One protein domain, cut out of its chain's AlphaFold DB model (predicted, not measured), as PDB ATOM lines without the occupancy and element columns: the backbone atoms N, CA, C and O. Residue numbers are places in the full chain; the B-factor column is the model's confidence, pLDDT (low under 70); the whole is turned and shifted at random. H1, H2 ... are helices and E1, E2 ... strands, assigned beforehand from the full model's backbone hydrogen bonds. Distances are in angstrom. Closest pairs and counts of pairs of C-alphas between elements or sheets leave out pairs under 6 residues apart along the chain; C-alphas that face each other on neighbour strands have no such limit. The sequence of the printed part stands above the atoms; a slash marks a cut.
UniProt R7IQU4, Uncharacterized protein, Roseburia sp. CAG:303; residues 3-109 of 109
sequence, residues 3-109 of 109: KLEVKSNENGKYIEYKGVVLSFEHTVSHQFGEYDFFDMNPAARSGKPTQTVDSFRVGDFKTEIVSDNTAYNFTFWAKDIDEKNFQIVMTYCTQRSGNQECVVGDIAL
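Overview. This is residues 3 to 109 of the 109 residues of an uncharacterized protein of Roseburia sp. CAG:303 (UniProt R7IQU4). Two twisted sheets partly face to face make an elongated sandwich, E1 to E5 on one side and E6 to E8 on the other, with most strands running along the length. The hairpin of E1 and E2 swings out sideways at one end, and the loop from E3 through the short helix H1 to E4 reaches beyond the sheets at the other. The printed part has 107 residues, with eight named strands and one named helix in the order E1 E2 E3 H1 E4 E5 E6 E7 E8, both sheets antiparallel in chain order, mostly strand. It is loose, with a radius of gyration of the C-alphas of 16.7 A, and spans 53 by 31 by 20 A.

Arrangement. The larger sheet has the order E1, residues 7 to 9, E2, 12 to 17, E3, 20 to 31, E4, 51 to 58, and E5, 61 to 67. It is strongly twisted: from edge to edge its strands' lines turn by 122 degrees. E3 and E4 are antiparallel at 166 degrees, with N 27 and O 55 2.9 A apart, within hydrogen-bond range. The pairing of E3 is staggered: residues 20 to 24 pair with E2 and 24 to 31 with E4. In the hairpin of E2 and E3, at 126 degrees, N 24 and O 13 are 2.8 A apart. In the hairpin of E1 and E2, N 7 and O 14 are 2.8 A apart, and in that of E4 and E5, N 56 and O 63 are 2.8 A apart. The other sheet, E6, residues 72 to 80, E7, 85 to 94, and E8, 98 to 108, is a meander, each strand the antiparallel neighbour of the one before, as are E1 E2 E3. Between E6 and E7, N 77 and O 89 are within hydrogen-bond range at 2.8 A, and between E7 and E8, N 100 and O 92 are within hydrogen-bond range at 2.7 A. The two sheets form a sandwich, face to face, their strands at 22 degrees. The closest C-alphas of E5 and E8 are those of Phe 61 and Gly 105, 5.9 A apart. Residues 3 to 4 pair antiparallel with residues 76 to 77 of E6. H1, residues 42 to 45, is on neither sheet and is too short for an O i to N i+4 pair; its one O i to N i+3 pair is within range.

Along the chain. E1 begins at C-alpha 7, (211.382, 180.119, 134.305). E3 is 33.9 A long, E8 31.0 A, E7 29.5 A, E6 25.0 A, E4 22.5 A, E5 19.7 A and E2 16.7 A. E3 ends at C-alpha 31, (211.155, 190.571, 107.047), and E8 at C-alpha 108, (214.611, 200.625, 139.892).

Size, cuts and confidence. The C-alphas of Phe 38 and Glu 83, the two farthest apart, are 53.5 A apart. The printed part has no cut, and no link is long; that from E3 to H1 is short and the others are tight. The mean pLDDT of the printed part is 87.0, and residues 34 to 47 are under 70.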
ATOM      1  N   LYS A   3     223.789 185.383 136.023       96.44
ATOM      2  CA  LYS A   3     222.986 184.747 134.974       96.44
ATOM      3  C   LYS A   3     221.540 184.612 135.441       96.44
ATOM      4  O   LYS A   3     221.302 184.168 136.563       96.44
ATOM      5  N   LEU A   4     220.602 184.971 134.573       96.25
ATOM      6  CA  LEU A   4     219.173 184.813 134.799       96.25
ATOM      7  C   LEU A   4     218.658 183.603 134.027       96.25
ATOM      8  O   LEU A   4     219.047 183.356 132.884       96.25
ATOM      9  N   GLU A   5     217.767 182.856 134.665       95.88
ATOM     10  CA  GLU A   5     217.079 181.729 134.048       95.88
ATOM     11  C   GLU A   5     215.663 182.141 133.660       95.88
ATOM     12  O   GLU A   5     214.941 182.748 134.452       95.88
ATOM     13  N   VAL A   6     215.262 181.779 132.441       94.69
ATOM     14  CA  VAL A   6     213.871 181.896 132.006       94.69
ATOM     15  C   VAL A   6     213.095 180.737 132.620       94.69
ATOM     16  O   VAL A   6     213.242 179.584 132.214       94.69
ATOM     17  N   LYS A   7     212.272 181.053 133.614       95.94
ATOM     18  CA  LYS A   7     211.382 180.119 134.305       95.94
ATOM     19  C   LYS A   7     210.012 180.102 133.624       95.94
ATOM     20  O   LYS A   7     209.711 180.947 132.783       95.94
ATOM     21  N   SER A   8     209.177 179.120 133.958       95.25
ATOM     22  CA  SER A   8     207.797 178.999 133.458       95.25
ATOM     23  C   SER A   8     206.836 178.678 134.605       95.25
ATOM     24  O   SER A   8     207.186 177.898 135.490       95.25
ATOM     25  N   ASN A   9     205.646 179.277 134.603       92.12
ATOM     26  CA  ASN A   9     204.535 178.977 135.512       92.12
ATOM     27  C   ASN A   9     203.191 178.994 134.748       92.12
ATOM     28  O   ASN A   9     203.173 179.084 133.521       92.12
ATOM     29  N   GLU A  10     202.068 178.919 135.469       92.31
ATOM     30  CA  GLU A  10     200.710 178.938 134.895       92.31
ATOM     31  C   GLU A  10     200.382 180.228 134.118       92.31
ATOM     32  O   GLU A  10     199.566 180.199 133.201       92.31
ATOM     33  N   ASN A  11     201.056 181.341 134.431       88.50
ATOM     34  CA  ASN A  11     200.883 182.641 133.776       88.50
ATOM     35  C   ASN A  11     201.860 182.866 132.605       88.50
ATOM     36  O   ASN A  11     201.811 183.915 131.963       88.50
ATOM     37  N   GLY A  12     202.752 181.910 132.322       93.25
ATOM     38  CA  GLY A  12     203.713 181.972 131.223       93.25
ATOM     39  C   GLY A  12     205.175 181.968 131.669       93.25
ATOM     40  O   GLY A  12     205.531 181.492 132.751       93.25
ATOM     41  N   LYS A  13     206.054 182.448 130.786       96.94
ATOM     42  CA  LYS A  13     207.495 182.525 131.052       96.94
ATOM     43  C   LYS A  13     207.836 183.815 131.787       96.94
ATOM     44  O   LYS A  13     207.193 184.841 131.579       96.94
ATOM     45  N   TYR A  14     208.857 183.765 132.634       97.00
ATOM     46  CA  TYR A  14     209.319 184.924 133.392       97.00
ATOM     47  C   TYR A  14     210.802 184.812 133.748       97.00
ATOM     48  O   TYR A  14     211.374 183.720 133.751       97.00
ATOM     49  N   ILE A  15     211.413 185.946 134.077       95.88
ATOM     50  CA  ILE A  15     212.713 186.019 134.746       95.88
ATOM     51  C   ILE A  15     212.536 186.681 136.110       95.88
ATOM     52  O   ILE A  15     211.642 187.505 136.303       95.88
ATOM     53  N   GLU A  16     213.371 186.299 137.067       95.38
ATOM     54  CA  GLU A  16     213.268 186.771 138.445       95.38
ATOM     55  C   GLU A  16     214.639 187.190 138.969       95.38
ATOM     56  O   GLU A  16     215.612 186.442 138.847       95.38
ATOM     57  N   TYR A  17     214.703 188.374 139.576       95.12
ATOM     58  CA  TYR A  17     215.915 188.884 140.206       95.12
ATOM     59  C   TYR A  17     215.590 189.845 141.351       95.12
ATOM     60  O   TYR A  17     214.732 190.708 141.199       95.12
ATOM     61  N   LYS A  18     216.259 189.696 142.508       92.88
ATOM     62  CA  LYS A  18     216.040 190.521 143.719       92.88
ATOM     63  C   LYS A  18     214.553 190.689 144.111       92.88
ATOM     64  O   LYS A  18     214.141 191.745 144.575       92.88
ATOM     65  N   GLY A  19     213.740 189.646 143.922       90.75
ATOM     66  CA  GLY A  19     212.298 189.668 144.215       90.75
ATOM     67  C   GLY A  19     211.424 190.348 143.152       90.75
ATOM     68  O   GLY A  19     210.202 190.316 143.271       90.75
ATOM     69  N   VAL A  20     212.015 190.917 142.095       93.00
ATOM     70  CA  VAL A  20     211.286 191.411 140.920       93.00
ATOM     71  C   VAL A  20     211.016 190.253 139.978       93.00
ATOM     72  O   VAL A  20     211.944 189.550 139.575       93.00
ATOM     73  N   VAL A  21     209.753 190.087 139.593       94.88
ATOM     74  CA  VAL A  21     209.313 189.111 138.594       94.88
ATOM     75  C   VAL A  21     208.930 189.858 137.323       94.88
ATOM     76  O   VAL A  21     208.060 190.725 137.349       94.88
ATOM     77  N   LEU A  22     209.566 189.510 136.209       95.50
ATOM     78  CA  LEU A  22     209.328 190.121 134.904       95.50
ATOM     79  C   LEU A  22     208.806 189.057 133.951       95.50
ATOM     80  O   LEU A  22     209.451 188.022 133.773       95.50
ATOM     81  N   SER A  23     207.663 189.315 133.321       96.56
ATOM     82  CA  SER A  23     207.164 188.461 132.243       96.56
ATOM     83  C   SER A  23     208.204 188.353 131.130       96.56
ATOM     84  O   SER A  23     208.948 189.294 130.863       96.56
ATOM     85  N   PHE A  24     208.277 187.193 130.492       97.06
ATOM     86  CA  PHE A  24     209.221 186.930 129.420       97.06
ATOM     87  C   PHE A  24     208.485 186.418 128.189       97.06
ATOM     88  O   PHE A  24     207.766 185.421 128.252       97.06
ATOM     89  N   GLU A  25     208.726 187.054 127.052       96.88
ATOM     90  CA  GLU A  25     208.233 186.608 125.756       96.88
ATOM     91  C   GLU A  25     209.350 186.698 124.718       96.88
ATOM     92  O   GLU A  25     210.113 187.663 124.686       96.88
ATOM     93  N   HIS A  26     209.436 185.684 123.859       95.25
ATOM     94  CA  HIS A  26     210.314 185.678 122.695       95.25
ATOM     95  C   HIS A  26     209.497 185.243 121.487       95.25
ATOM     96  O   HIS A  26     208.921 184.154 121.482       95.25
ATOM     97  N   THR A  27     209.438 186.113 120.484       94.88
ATOM     98  CA  THR A  27     208.789 185.843 119.202       94.88
ATOM     99  C   THR A  27     209.787 186.019 118.070       94.88
ATOM    100  O   THR A  27     210.718 186.817 118.155       94.88
ATOM    101  N   VAL A  28     209.592 185.238 117.009       92.88
ATOM    102  CA  VAL A  28     210.442 185.257 115.820       92.88
ATOM    103  C   VAL A  28     209.571 185.611 114.628       92.88
ATOM    104  O   VAL A  28     208.558 184.955 114.375       92.88
ATOM    105  N   SER A  29     209.972 186.634 113.884       91.12
ATOM    106  CA  SER A  29     209.343 187.010 112.621       91.12
ATOM    107  C   SER A  29     210.390 187.162 111.518       91.12
ATOM    108  O   SER A  29     211.592 187.132 111.777       91.12
ATOM    109  N   HIS A  30     209.938 187.254 110.270       88.31
ATOM    110  CA  HIS A  30     210.816 187.374 109.110       88.31
ATOM    111  C   HIS A  30     210.406 188.590 108.289       88.31
ATOM    112  O   HIS A  30     209.216 188.785 108.036       88.31
ATOM    113  N   GLN A  31     211.386 189.373 107.847       83.94
ATOM    114  CA  GLN A  31     211.155 190.571 107.047       83.94
ATOM    115  C   GLN A  31     212.089 190.635 105.839       83.94
ATOM    116  O   GLN A  31     213.090 189.916 105.740       83.94
ATOM    117  N   PHE A  32     211.735 191.501 104.894       79.44
ATOM    118  CA  PHE A  32     212.619 191.875 103.802       79.44
ATOM    119  C   PHE A  32     213.469 193.053 104.267       79.44
ATOM    120  O   PHE A  32     212.921 194.095 104.617       79.44
ATOM    121  N   GLY A  33     214.790 192.885 104.278       70.38
ATOM    122  CA  GLY A  33     215.706 194.009 104.457       70.38
ATOM    123  C   GLY A  33     215.526 195.055 103.354       70.38
ATOM    124  O   GLY A  33     215.094 194.734 102.242       70.38
ATOM    125  N   GLU A  34     215.864 196.305 103.657       66.31
ATOM    126  CA  GLU A  34     215.914 197.379 102.666       66.31
ATOM    127  C   GLU A  34     217.113 197.142 101.737       66.31
ATOM    128  O   GLU A  34     218.244 197.506 102.050       66.31
ATOM    129  N   TYR A  35     216.884 196.473 100.604       63.06
ATOM    130  CA  TYR A  35     217.882 196.366  99.538       63.06
ATOM    131  C   TYR A  35     217.602 197.432  98.494       63.06
ATOM    132  O   TYR A  35     216.507 197.485  97.932       63.06
ATOM    133  N   ASP A  36     218.615 198.235  98.190       53.97
ATOM    134  CA  ASP A  36     218.568 199.103  97.024       53.97
ATOM    135  C   ASP A  36     218.575 198.238  95.748       53.97
ATOM    136  O   ASP A  36     219.186 197.163  95.714       53.97
ATOM    137  N   PHE A  37     217.891 198.661  94.682       50.59
ATOM    138  CA  PHE A  37     217.653 197.829  93.481       50.59
ATOM    139  C   PHE A  37     218.958 197.336  92.811       50.59
ATOM    140  O   PHE A  37     218.977 196.309  92.129       50.59
ATOM    141  N   PHE A  38     220.069 198.044  93.043       55.03
ATOM    142  CA  PHE A  38     221.409 197.704  92.558       55.03
ATOM    143  C   PHE A  38     222.207 196.774  93.489       55.03
ATOM    144  O   PHE A  38     223.177 196.172  93.034       55.03
ATOM    145  N   ASP A  39     221.776 196.604  94.742       56.59
ATOM    146  CA  ASP A  39     222.468 195.849  95.801       56.59
ATOM    147  C   ASP A  39     221.736 194.542  96.175       56.59
ATOM    148  O   ASP A  39     222.009 193.881  97.181       56.59
ATOM    149  N   MET A  40     220.773 194.129  95.341       57.91
ATOM    150  CA  MET A  40     220.039 192.880  95.528       57.91
ATOM    151  C   MET A  40     220.958 191.664  95.339       57.91
ATOM    152  O   MET A  40     221.144 191.167  94.219       57.91
ATOM    153  N   ASN A  41     221.455 191.124  96.455       60.03
ATOM    154  CA  ASN A  41     221.984 189.762  96.548       60.03
ATOM    155  C   ASN A  41     220.968 188.766  95.928       60.03
ATOM    156  O   ASN A  41     219.758 188.944  96.098       60.03
ATOM    157  N   PRO A  42     221.418 187.701  95.232       62.47
ATOM    158  CA  PRO A  42     220.575 186.599  94.753       62.47
ATOM    159  C   PRO A  42     219.431 186.151  95.689       62.47
ATOM    160  O   PRO A  42     218.346 185.829  95.207       62.47
ATOM    161  N   ALA A  43     219.636 186.162  97.012       58.16
ATOM    162  CA  ALA A  43     218.605 185.834  98.000       58.16
ATOM    163  C   ALA A  43     217.421 186.824  97.996       58.16
ATOM    164  O   ALA A  43     216.270 186.384  97.985       58.16
ATOM    165  N   ALA A  44     217.681 188.133  97.898       59.16
ATOM    166  CA  ALA A  44     216.646 189.168  97.788       59.16
ATOM    167  C   ALA A  44     215.860 189.045  96.470       59.16
ATOM    168  O   ALA A  44     214.652 189.263  96.431       59.16
ATOM    169  N   ARG A  45     216.525 188.604  95.392       62.66
ATOM    170  CA  ARG A  45     215.876 188.331  94.095       62.66
ATOM    171  C   ARG A  45     214.947 187.117  94.129       62.66
ATOM    172  O   ARG A  45     214.089 186.991  93.263       62.66
ATOM    173  N   SER A  46     215.103 186.228  95.112       66.62
ATOM    174  CA  SER A  46     214.272 185.026  95.248       66.62
ATOM    175  C   SER A  46     212.885 185.293  95.846       66.62
ATOM    176  O   SER A  46     212.076 184.369  95.919       66.62
ATOM    177  N   GLY A  47     212.608 186.526  96.296       64.06
ATOM    178  CA  GLY A  47     211.342 186.890  96.941       64.06
ATOM    179  C   GLY A  47     211.149 186.272  98.330       64.06
ATOM    180  O   GLY A  47     210.047 186.312  98.870       64.06
ATOM    181  N   LYS A  48     212.202 185.691  98.916       71.62
ATOM    182  CA  LYS A  48     212.193 185.161 100.285       71.62
ATOM    183  C   LYS A  48     212.613 186.239 101.286       71.62
ATOM    184  O   LYS A  48     213.445 187.075 100.927       71.62
ATOM    185  N   PRO A  49     212.097 186.196 102.529       73.44
ATOM    186  CA  PRO A  49     212.607 187.034 103.600       73.44
ATOM    187  C   PRO A  49     214.117 186.870 103.738       73.44
ATOM    188  O   PRO A  49     214.659 185.771 103.608       73.44
ATOM    189  N   THR A  50     214.780 187.983 103.983       78.44
ATOM    190  CA  THR A  50     216.240 188.103 104.009       78.44
ATOM    191  C   THR A  50     216.765 188.391 105.406       78.44
ATOM    192  O   THR A  50     217.965 188.277 105.634       78.44
ATOM    193  N   GLN A  51     215.870 188.729 106.337       84.75
ATOM    194  CA  GLN A  51     216.178 189.030 107.724       84.75
ATOM    195  C   GLN A  51     215.238 188.280 108.660       84.75
ATOM    196  O   GLN A  51     214.036 188.155 108.399       84.75
ATOM    197  N   THR A  52     215.793 187.844 109.783       88.25
ATOM    198  CA  THR A  52     215.046 187.359 110.941       88.25
ATOM    199  C   THR A  52     214.991 188.472 111.980       88.25
ATOM    200  O   THR A  52     215.985 189.169 112.199       88.25
ATOM    201  N   VAL A  53     213.830 188.640 112.609       91.38
ATOM    202  CA  VAL A  53     213.621 189.562 113.724       91.38
ATOM    203  C   VAL A  53     213.282 188.743 114.960       91.38
ATOM    204  O   VAL A  53     212.206 188.144 115.042       91.38
ATOM    205  N   ASP A  54     214.213 188.715 115.907       93.38
ATOM    206  CA  ASP A  54     214.013 188.151 117.236       93.38
ATOM    207  C   ASP A  54     213.533 189.259 118.180       93.38
ATOM    208  O   ASP A  54     214.303 190.147 118.559       93.38
ATOM    209  N   SER A  55     212.255 189.213 118.548       95.00
ATOM    210  CA  SER A  55     211.620 190.189 119.433       95.00
ATOM    211  C   SER A  55     211.506 189.622 120.845       95.00
ATOM    212  O   SER A  55     210.840 188.610 121.078       95.00
ATOM    213  N   PHE A  56     212.131 190.308 121.798       96.19
ATOM    214  CA  PHE A  56     212.133 189.967 123.215       96.19
ATOM    215  C   PHE A  56     211.316 190.983 124.000       96.19
ATOM    216  O   PHE A  56     211.511 192.194 123.862       96.19
ATOM    217  N   ARG A  57     210.434 190.482 124.863       96.25
ATOM    218  CA  ARG A  57     209.738 191.279 125.868       96.25
ATOM    219  C   ARG A  57     210.126 190.795 127.253       96.25
ATOM    220  O   ARG A  57     209.985 189.611 127.553       96.25
ATOM    221  N   VAL A  58     210.613 191.710 128.080       95.44
ATOM    222  CA  VAL A  58     211.006 191.454 129.467       95.44
ATOM    223  C   VAL A  58     210.287 192.470 130.349       95.44
ATOM    224  O   VAL A  58     210.694 193.623 130.426       95.44
ATOM    225  N   GLY A  59     209.179 192.068 130.972       93.69
ATOM    226  CA  GLY A  59     208.254 192.995 131.620       93.69
ATOM    227  C   GLY A  59     207.714 194.018 130.615       93.69
ATOM    228  O   GLY A  59     207.093 193.659 129.608       93.69
ATOM    229  N   ASP A  60     207.997 195.295 130.872       93.88
ATOM    230  CA  ASP A  60     207.625 196.409 129.992       93.88
ATOM    231  C   ASP A  60     208.696 196.745 128.943       93.88
ATOM    232  O   ASP A  60     208.445 197.535 128.031       93.88
ATOM    233  N   PHE A  61     209.876 196.127 129.022       95.56
ATOM    234  CA  PHE A  61     210.958 196.365 128.075       95.56
ATOM    235  C   PHE A  61     210.771 195.542 126.805       95.56
ATOM    236  O   PHE A  61     210.465 194.348 126.864       95.56
ATOM    237  N   LYS A  62     211.003 196.178 125.653       95.44
ATOM    238  CA  LYS A  62     211.008 195.536 124.339       95.44
ATOM    239  C   LYS A  62     212.365 195.746 123.676       95.44
ATOM    240  O   LYS A  62     212.832 196.877 123.562       95.44
ATOM    241  N   THR A  63     212.962 194.665 123.190       95.31
ATOM    242  CA  THR A  63     214.211 194.693 122.422       95.31
ATOM    243  C   THR A  63     214.063 193.804 121.202       95.31
ATOM    244  O   THR A  63     213.545 192.695 121.303       95.31
ATOM    245  N   GLU A  64     214.516 194.282 120.048       94.25
ATOM    246  CA  GLU A  64     214.474 193.526 118.798       94.25
ATOM    247  C   GLU A  64     215.877 193.391 118.228       94.25
ATOM    248  O   GLU A  64     216.637 194.359 118.175       94.25
ATOM    249  N   ILE A  65     216.212 192.180 117.797       90.56
ATOM    250  CA  ILE A  65     217.431 191.904 117.049       90.56
ATOM    251  C   ILE A  65     217.016 191.606 115.620       90.56
ATOM    252  O   ILE A  65     216.427 190.566 115.337       90.56
ATOM    253  N   VAL A  66     217.350 192.528 114.724       88.75
ATOM    254  CA  VAL A  66     217.226 192.324 113.282       88.75
ATOM    255  C   VAL A  66     218.549 191.776 112.778       88.75
ATOM    256  O   VAL A  66     219.599 192.387 112.987       88.75
ATOM    257  N   SER A  67     218.520 190.620 112.121       83.31
ATOM    258  CA  SER A  67     219.731 190.051 111.551       83.31
ATOM    259  C   SER A  67     219.498 189.348 110.224       83.31
ATOM    260  O   SER A  67     218.615 188.504 110.088       83.31
ATOM    261  N   ASP A  68     220.376 189.646 109.271       77.38
ATOM    262  CA  ASP A  68     220.497 188.946 107.989       77.38
ATOM    263  C   ASP A  68     220.972 187.491 108.166       77.38
ATOM    264  O   ASP A  68     220.904 186.686 107.239       77.38
ATOM    265  N   ASN A  69     221.502 187.146 109.349       72.81
ATOM    266  CA  ASN A  69     221.875 185.784 109.721       72.81
ATOM    267  C   ASN A  69     221.300 185.479 111.101       72.81
ATOM    268  O   ASN A  69     221.571 186.214 112.042       72.81
ATOM    269  N   THR A  70     220.559 184.379 111.231       79.12
ATOM    270  CA  THR A  70     219.863 183.989 112.465       79.12
ATOM    271  C   THR A  70     220.731 184.193 113.708       79.12
ATOM    272  O   THR A  70     221.805 183.592 113.828       79.12
ATOM    273  N   ALA A  71     220.271 185.050 114.621       87.75
ATOM    274  CA  ALA A  71     220.886 185.215 115.928       87.75
ATOM    275  C   ALA A  71     220.585 183.983 116.798       87.75
ATOM    276  O   ALA A  71     219.562 183.318 116.639       87.75
ATOM    277  N   TYR A  72     221.508 183.626 117.686       89.38
ATOM    278  CA  TYR A  72     221.385 182.419 118.504       89.38
ATOM    279  C   TYR A  72     222.060 182.580 119.867       89.38
ATOM    280  O   TYR A  72     222.744 183.567 120.126       89.38
ATOM    281  N   ASN A  73     221.880 181.595 120.755       92.25
ATOM    282  CA  ASN A  73     222.454 181.572 122.109       92.25
ATOM    283  C   ASN A  73     222.072 182.773 122.995       92.25
ATOM    284  O   ASN A  73     222.895 183.270 123.767       92.25
ATOM    285  N   PHE A  74     220.817 183.215 122.921       94.50
ATOM    286  CA  PHE A  74     220.294 184.274 123.786       94.50
ATOM    287  C   PHE A  74     220.412 183.883 125.264       94.50
ATOM    288  O   PHE A  74     219.863 182.872 125.704       94.50
ATOM    289  N   THR A  75     221.141 184.686 126.032       95.88
ATOM    290  CA  THR A  75     221.321 184.516 127.476       95.88
ATOM    291  C   THR A  75     221.078 185.843 128.177       95.88
ATOM    292  O   THR A  75     221.544 186.878 127.708       95.88
ATOM    293  N   PHE A  76     220.374 185.810 129.307       96.50
ATOM    294  CA  PHE A  76     220.021 186.998 130.081       96.50
ATOM    295  C   PHE A  76     220.832 187.072 131.371       96.50
ATOM    296  O   PHE A  76     221.132 186.055 132.002       96.50
ATOM    297  N   TRP A  77     221.169 188.292 131.768       97.44
ATOM    298  CA  TRP A  77     222.011 188.596 132.914       97.44
ATOM    299  C   TRP A  77     221.449 189.791 133.675       97.44
ATOM    300  O   TRP A  77     220.947 190.733 133.071       97.44
ATOM    301  N   ALA A  78     221.586 189.779 134.996       96.44
ATOM    302  CA  ALA A  78     221.409 190.957 135.828       96.44
ATOM    303  C   ALA A  78     222.769 191.605 136.107       96.44
ATOM    304  O   ALA A  78     223.738 190.931 136.481       96.44
ATOM    305  N   LYS A  79     222.845 192.922 135.943       96.50
ATOM    306  CA  LYS A  79     223.998 193.739 136.322       96.50
ATOM    307  C   LYS A  79     223.553 194.755 137.365       96.50
ATOM    308  O   LYS A  79     222.852 195.701 137.028       96.50
ATOM    309  N   ASP A  80     223.972 194.567 138.608       95.44
ATOM    310  CA  ASP A  80     223.732 195.557 139.656       95.44
ATOM    311  C   ASP A  80     224.408 196.889 139.302       95.44
ATOM    312  O   ASP A  80     225.585 196.915 138.932       95.44
ATOM    313  N   ILE A  81     223.646 197.978 139.406       93.00
ATOM    314  CA  ILE A  81     224.155 199.353 139.359       93.00
ATOM    315  C   ILE A  81     224.452 199.800 140.793       93.00
ATOM    316  O   ILE A  81     225.547 200.283 141.077       93.00
ATOM    317  N   ASP A  82     223.491 199.590 141.695       91.75
ATOM    318  CA  ASP A  82     223.599 199.845 143.131       91.75
ATOM    319  C   ASP A  82     222.707 198.864 143.930       91.75
ATOM    320  O   ASP A  82     222.299 197.811 143.430       91.75
ATOM    321  N   GLU A  83     222.436 199.160 145.204       86.81
ATOM    322  CA  GLU A  83     221.626 198.296 146.071       86.81
ATOM    323  C   GLU A  83     220.175 198.138 145.586       86.81
ATOM    324  O   GLU A  83     219.588 197.069 145.779       86.81
ATOM    325  N   LYS A  84     219.615 199.158 144.924       88.06
ATOM    326  CA  LYS A  84     218.211 199.224 144.489       88.06
ATOM    327  C   LYS A  84     218.036 199.115 142.977       88.06
ATOM    328  O   LYS A  84     216.959 198.755 142.517       88.06
ATOM    329  N   ASN A  85     219.078 199.393 142.205       93.56
ATOM    330  CA  ASN A  85     219.000 199.486 140.756       93.56
ATOM    331  C   ASN A  85     219.823 198.387 140.083       93.56
ATOM    332  O   ASN A  85     220.971 198.126 140.457       93.56
ATOM    333  N   PHE A  86     219.263 197.763 139.050       95.06
ATOM    334  CA  PHE A  86     219.962 196.765 138.242       95.06
ATOM    335  C   PHE A  86     219.517 196.810 136.779       95.06
ATOM    336  O   PHE A  86     218.405 197.218 136.466       95.06
ATOM    337  N   GLN A  87     220.389 196.369 135.877       96.56
ATOM    338  CA  GLN A  87     220.105 196.265 134.445       96.56
ATOM    339  C   GLN A  87     219.855 194.814 134.059       96.56
ATOM    340  O   GLN A  87     220.555 193.913 134.534       96.56
ATOM    341  N   ILE A  88     218.923 194.598 133.136       96.88
ATOM    342  CA  ILE A  88     218.818 193.352 132.387       96.88
ATOM    343  C   ILE A  88     219.678 193.488 131.133       96.88
ATOM    344  O   ILE A  88     219.456 194.361 130.297       96.88
ATOM    345  N   VAL A  89     220.659 192.604 130.994       97.19
ATOM    346  CA  VAL A  89     221.572 192.539 129.854       97.19
ATOM    347  C   VAL A  89     221.330 191.231 129.114       97.19
ATOM    348  O   VAL A  89     221.268 190.168 129.729       97.19
ATOM    349  N   MET A  90     221.204 191.295 127.794       96.62
ATOM    350  CA  MET A  90     221.114 190.127 126.926       96.62
ATOM    351  C   MET A  90     222.415 189.968 126.145       96.62
ATOM    352  O   MET A  90     222.910 190.911 125.535       96.62
ATOM    353  N   THR A  91     222.942 188.751 126.128       95.94
ATOM    354  CA  THR A  91     224.050 188.353 125.259       95.94
ATOM    355  C   THR A  91     223.556 187.371 124.212       95.94
ATOM    356  O   THR A  91     222.780 186.473 124.540       95.94
ATOM    357  N   TYR A  92     224.021 187.502 122.977       94.25
ATOM    358  CA  TYR A  92     223.648 186.627 121.865       94.25
ATOM    359  C   TYR A  92     224.802 186.498 120.874       94.25
ATOM    360  O   TYR A  92     225.738 187.289 120.892       94.25
ATOM    361  N   CYS A  93     224.763 185.498 120.005       91.50
ATOM    362  CA  CYS A  93     225.741 185.312 118.945       91.50
ATOM    363  C   CYS A  93     225.112 185.635 117.590       91.50
ATOM    364  O   CYS A  93     223.969 185.269 117.320       91.50
ATOM    365  N   THR A  94     225.895 186.245 116.706       87.75
ATOM    366  CA  THR A  94     225.606 186.271 115.267       87.75
ATOM    367  C   THR A  94     226.757 185.610 114.520       87.75
ATOM    368  O   THR A  94     227.907 185.675 114.958       87.75
ATOM    369  N   GLN A  95     226.476 184.983 113.377       77.88
ATOM    370  CA  GLN A  95     227.505 184.259 112.617       77.88
ATOM    371  C   GLN A  95     228.690 185.139 112.183       77.88
ATOM    372  O   GLN A  95     229.800 184.635 112.053       77.88
ATOM    373  N   ARG A  96     228.465 186.439 111.941       74.00
ATOM    374  CA  ARG A  96     229.497 187.360 111.433       74.00
ATOM    375  C   ARG A  96     230.167 188.191 112.520       74.00
ATOM    376  O   ARG A  96     231.367 188.423 112.430       74.00
ATOM    377  N   SER A  97     229.414 188.628 113.526       77.38
ATOM    378  CA  SER A  97     229.922 189.552 114.549       77.38
ATOM    379  C   SER A  97     230.309 188.843 115.850       77.38
ATOM    380  O   SER A  97     230.828 189.477 116.765       77.38
ATOM    381  N   GLY A  98     230.088 187.527 115.951       85.50
ATOM    382  CA  GLY A  98     230.390 186.757 117.153       85.50
ATOM    383  C   GLY A  98     229.466 187.135 118.310       85.50
ATOM    384  O   GLY A  98     228.280 187.395 118.097       85.50
ATOM    385  N   ASN A  99     230.006 187.149 119.529       91.38
ATOM    386  CA  ASN A  99     229.256 187.486 120.739       91.38
ATOM    387  C   ASN A  99     228.890 188.973 120.756       91.38
ATOM    388  O   ASN A  99     229.743 189.835 120.567       91.38
ATOM    389  N   GLN A 100     227.621 189.245 121.002       93.19
ATOM    390  CA  GLN A 100     227.010 190.557 121.114       93.19
ATOM    391  C   GLN A 100     226.423 190.710 122.516       93.19
ATOM    392  O   GLN A 100     226.018 189.725 123.139       93.19
ATOM    393  N   GLU A 101     226.359 191.949 122.989       94.12
ATOM    394  CA  GLU A 101     225.758 192.329 124.264       94.12
ATOM    395  C   GLU A 101     224.851 193.540 124.032       94.12
ATOM    396  O   GLU A 101     225.252 194.498 123.371       94.12
ATOM    397  N   CYS A 102     223.635 193.509 124.571       93.38
ATOM    398  CA  CYS A 102     222.741 194.659 124.579       93.38
ATOM    399  C   CYS A 102     222.004 194.783 125.915       93.38
ATOM    400  O   CYS A 102     221.599 193.792 126.526       93.38
ATOM    401  N   VAL A 103     221.796 196.021 126.358       95.94
ATOM    402  CA  VAL A 103     220.955 196.317 127.523       95.94
ATOM    403  C   VAL A 103     219.493 196.226 127.094       95.94
ATOM    404  O   VAL A 103     219.089 196.875 126.134       95.94
ATOM    405  N   VAL A 104     218.718 195.401 127.796       95.38
ATOM    406  CA  VAL A 104     217.277 195.223 127.563       95.38
ATOM    407  C   VAL A 104     216.485 196.288 128.314       95.38
ATOM    408  O   VAL A 104     215.537 196.848 127.772       95.38
ATOM    409  N   GLY A 105     216.884 196.593 129.551       94.19
ATOM    410  CA  GLY A 105     216.220 197.605 130.365       94.19
ATOM    411  C   GLY A 105     216.865 197.812 131.729       94.19
ATOM    412  O   GLY A 105     217.602 196.951 132.217       94.19
ATOM    413  N   ASP A 106     216.543 198.952 132.334       95.25
ATOM    414  CA  ASP A 106     216.997 199.367 133.661       95.25
ATOM    415  C   ASP A 106     215.842 199.280 134.655       95.25
ATOM    416  O   ASP A 106     214.743 199.767 134.388       95.25
ATOM    417  N   ILE A 107     216.087 198.670 135.809       93.62
ATOM    418  CA  ILE A 107     215.076 198.430 136.834       93.62
ATOM    419  C   ILE A 107     215.469 199.168 138.098       93.62
ATOM    420  O   ILE A 107     216.584 199.002 138.595       93.62
ATOM    421  N   ALA A 108     214.522 199.950 138.611       90.25
ATOM    422  CA  ALA A 108     214.611 200.625 139.892       90.25
ATOM    423  C   ALA A 108     213.605 200.015 140.875       90.25
ATOM    424  O   ALA A 108     212.430 199.859 140.533       90.25
ATOM    425  N   LEU A 109     214.092 199.657 142.066       78.62
ATOM    426  CA  LEU A 109     213.319 199.115 143.191       78.62
ATOM    427  C   LEU A 109     212.803 200.202 144.141       78.62
ATOM    428  O   LEU A 109     213.587 201.119 144.490       78.62
TER     429      LEU A 109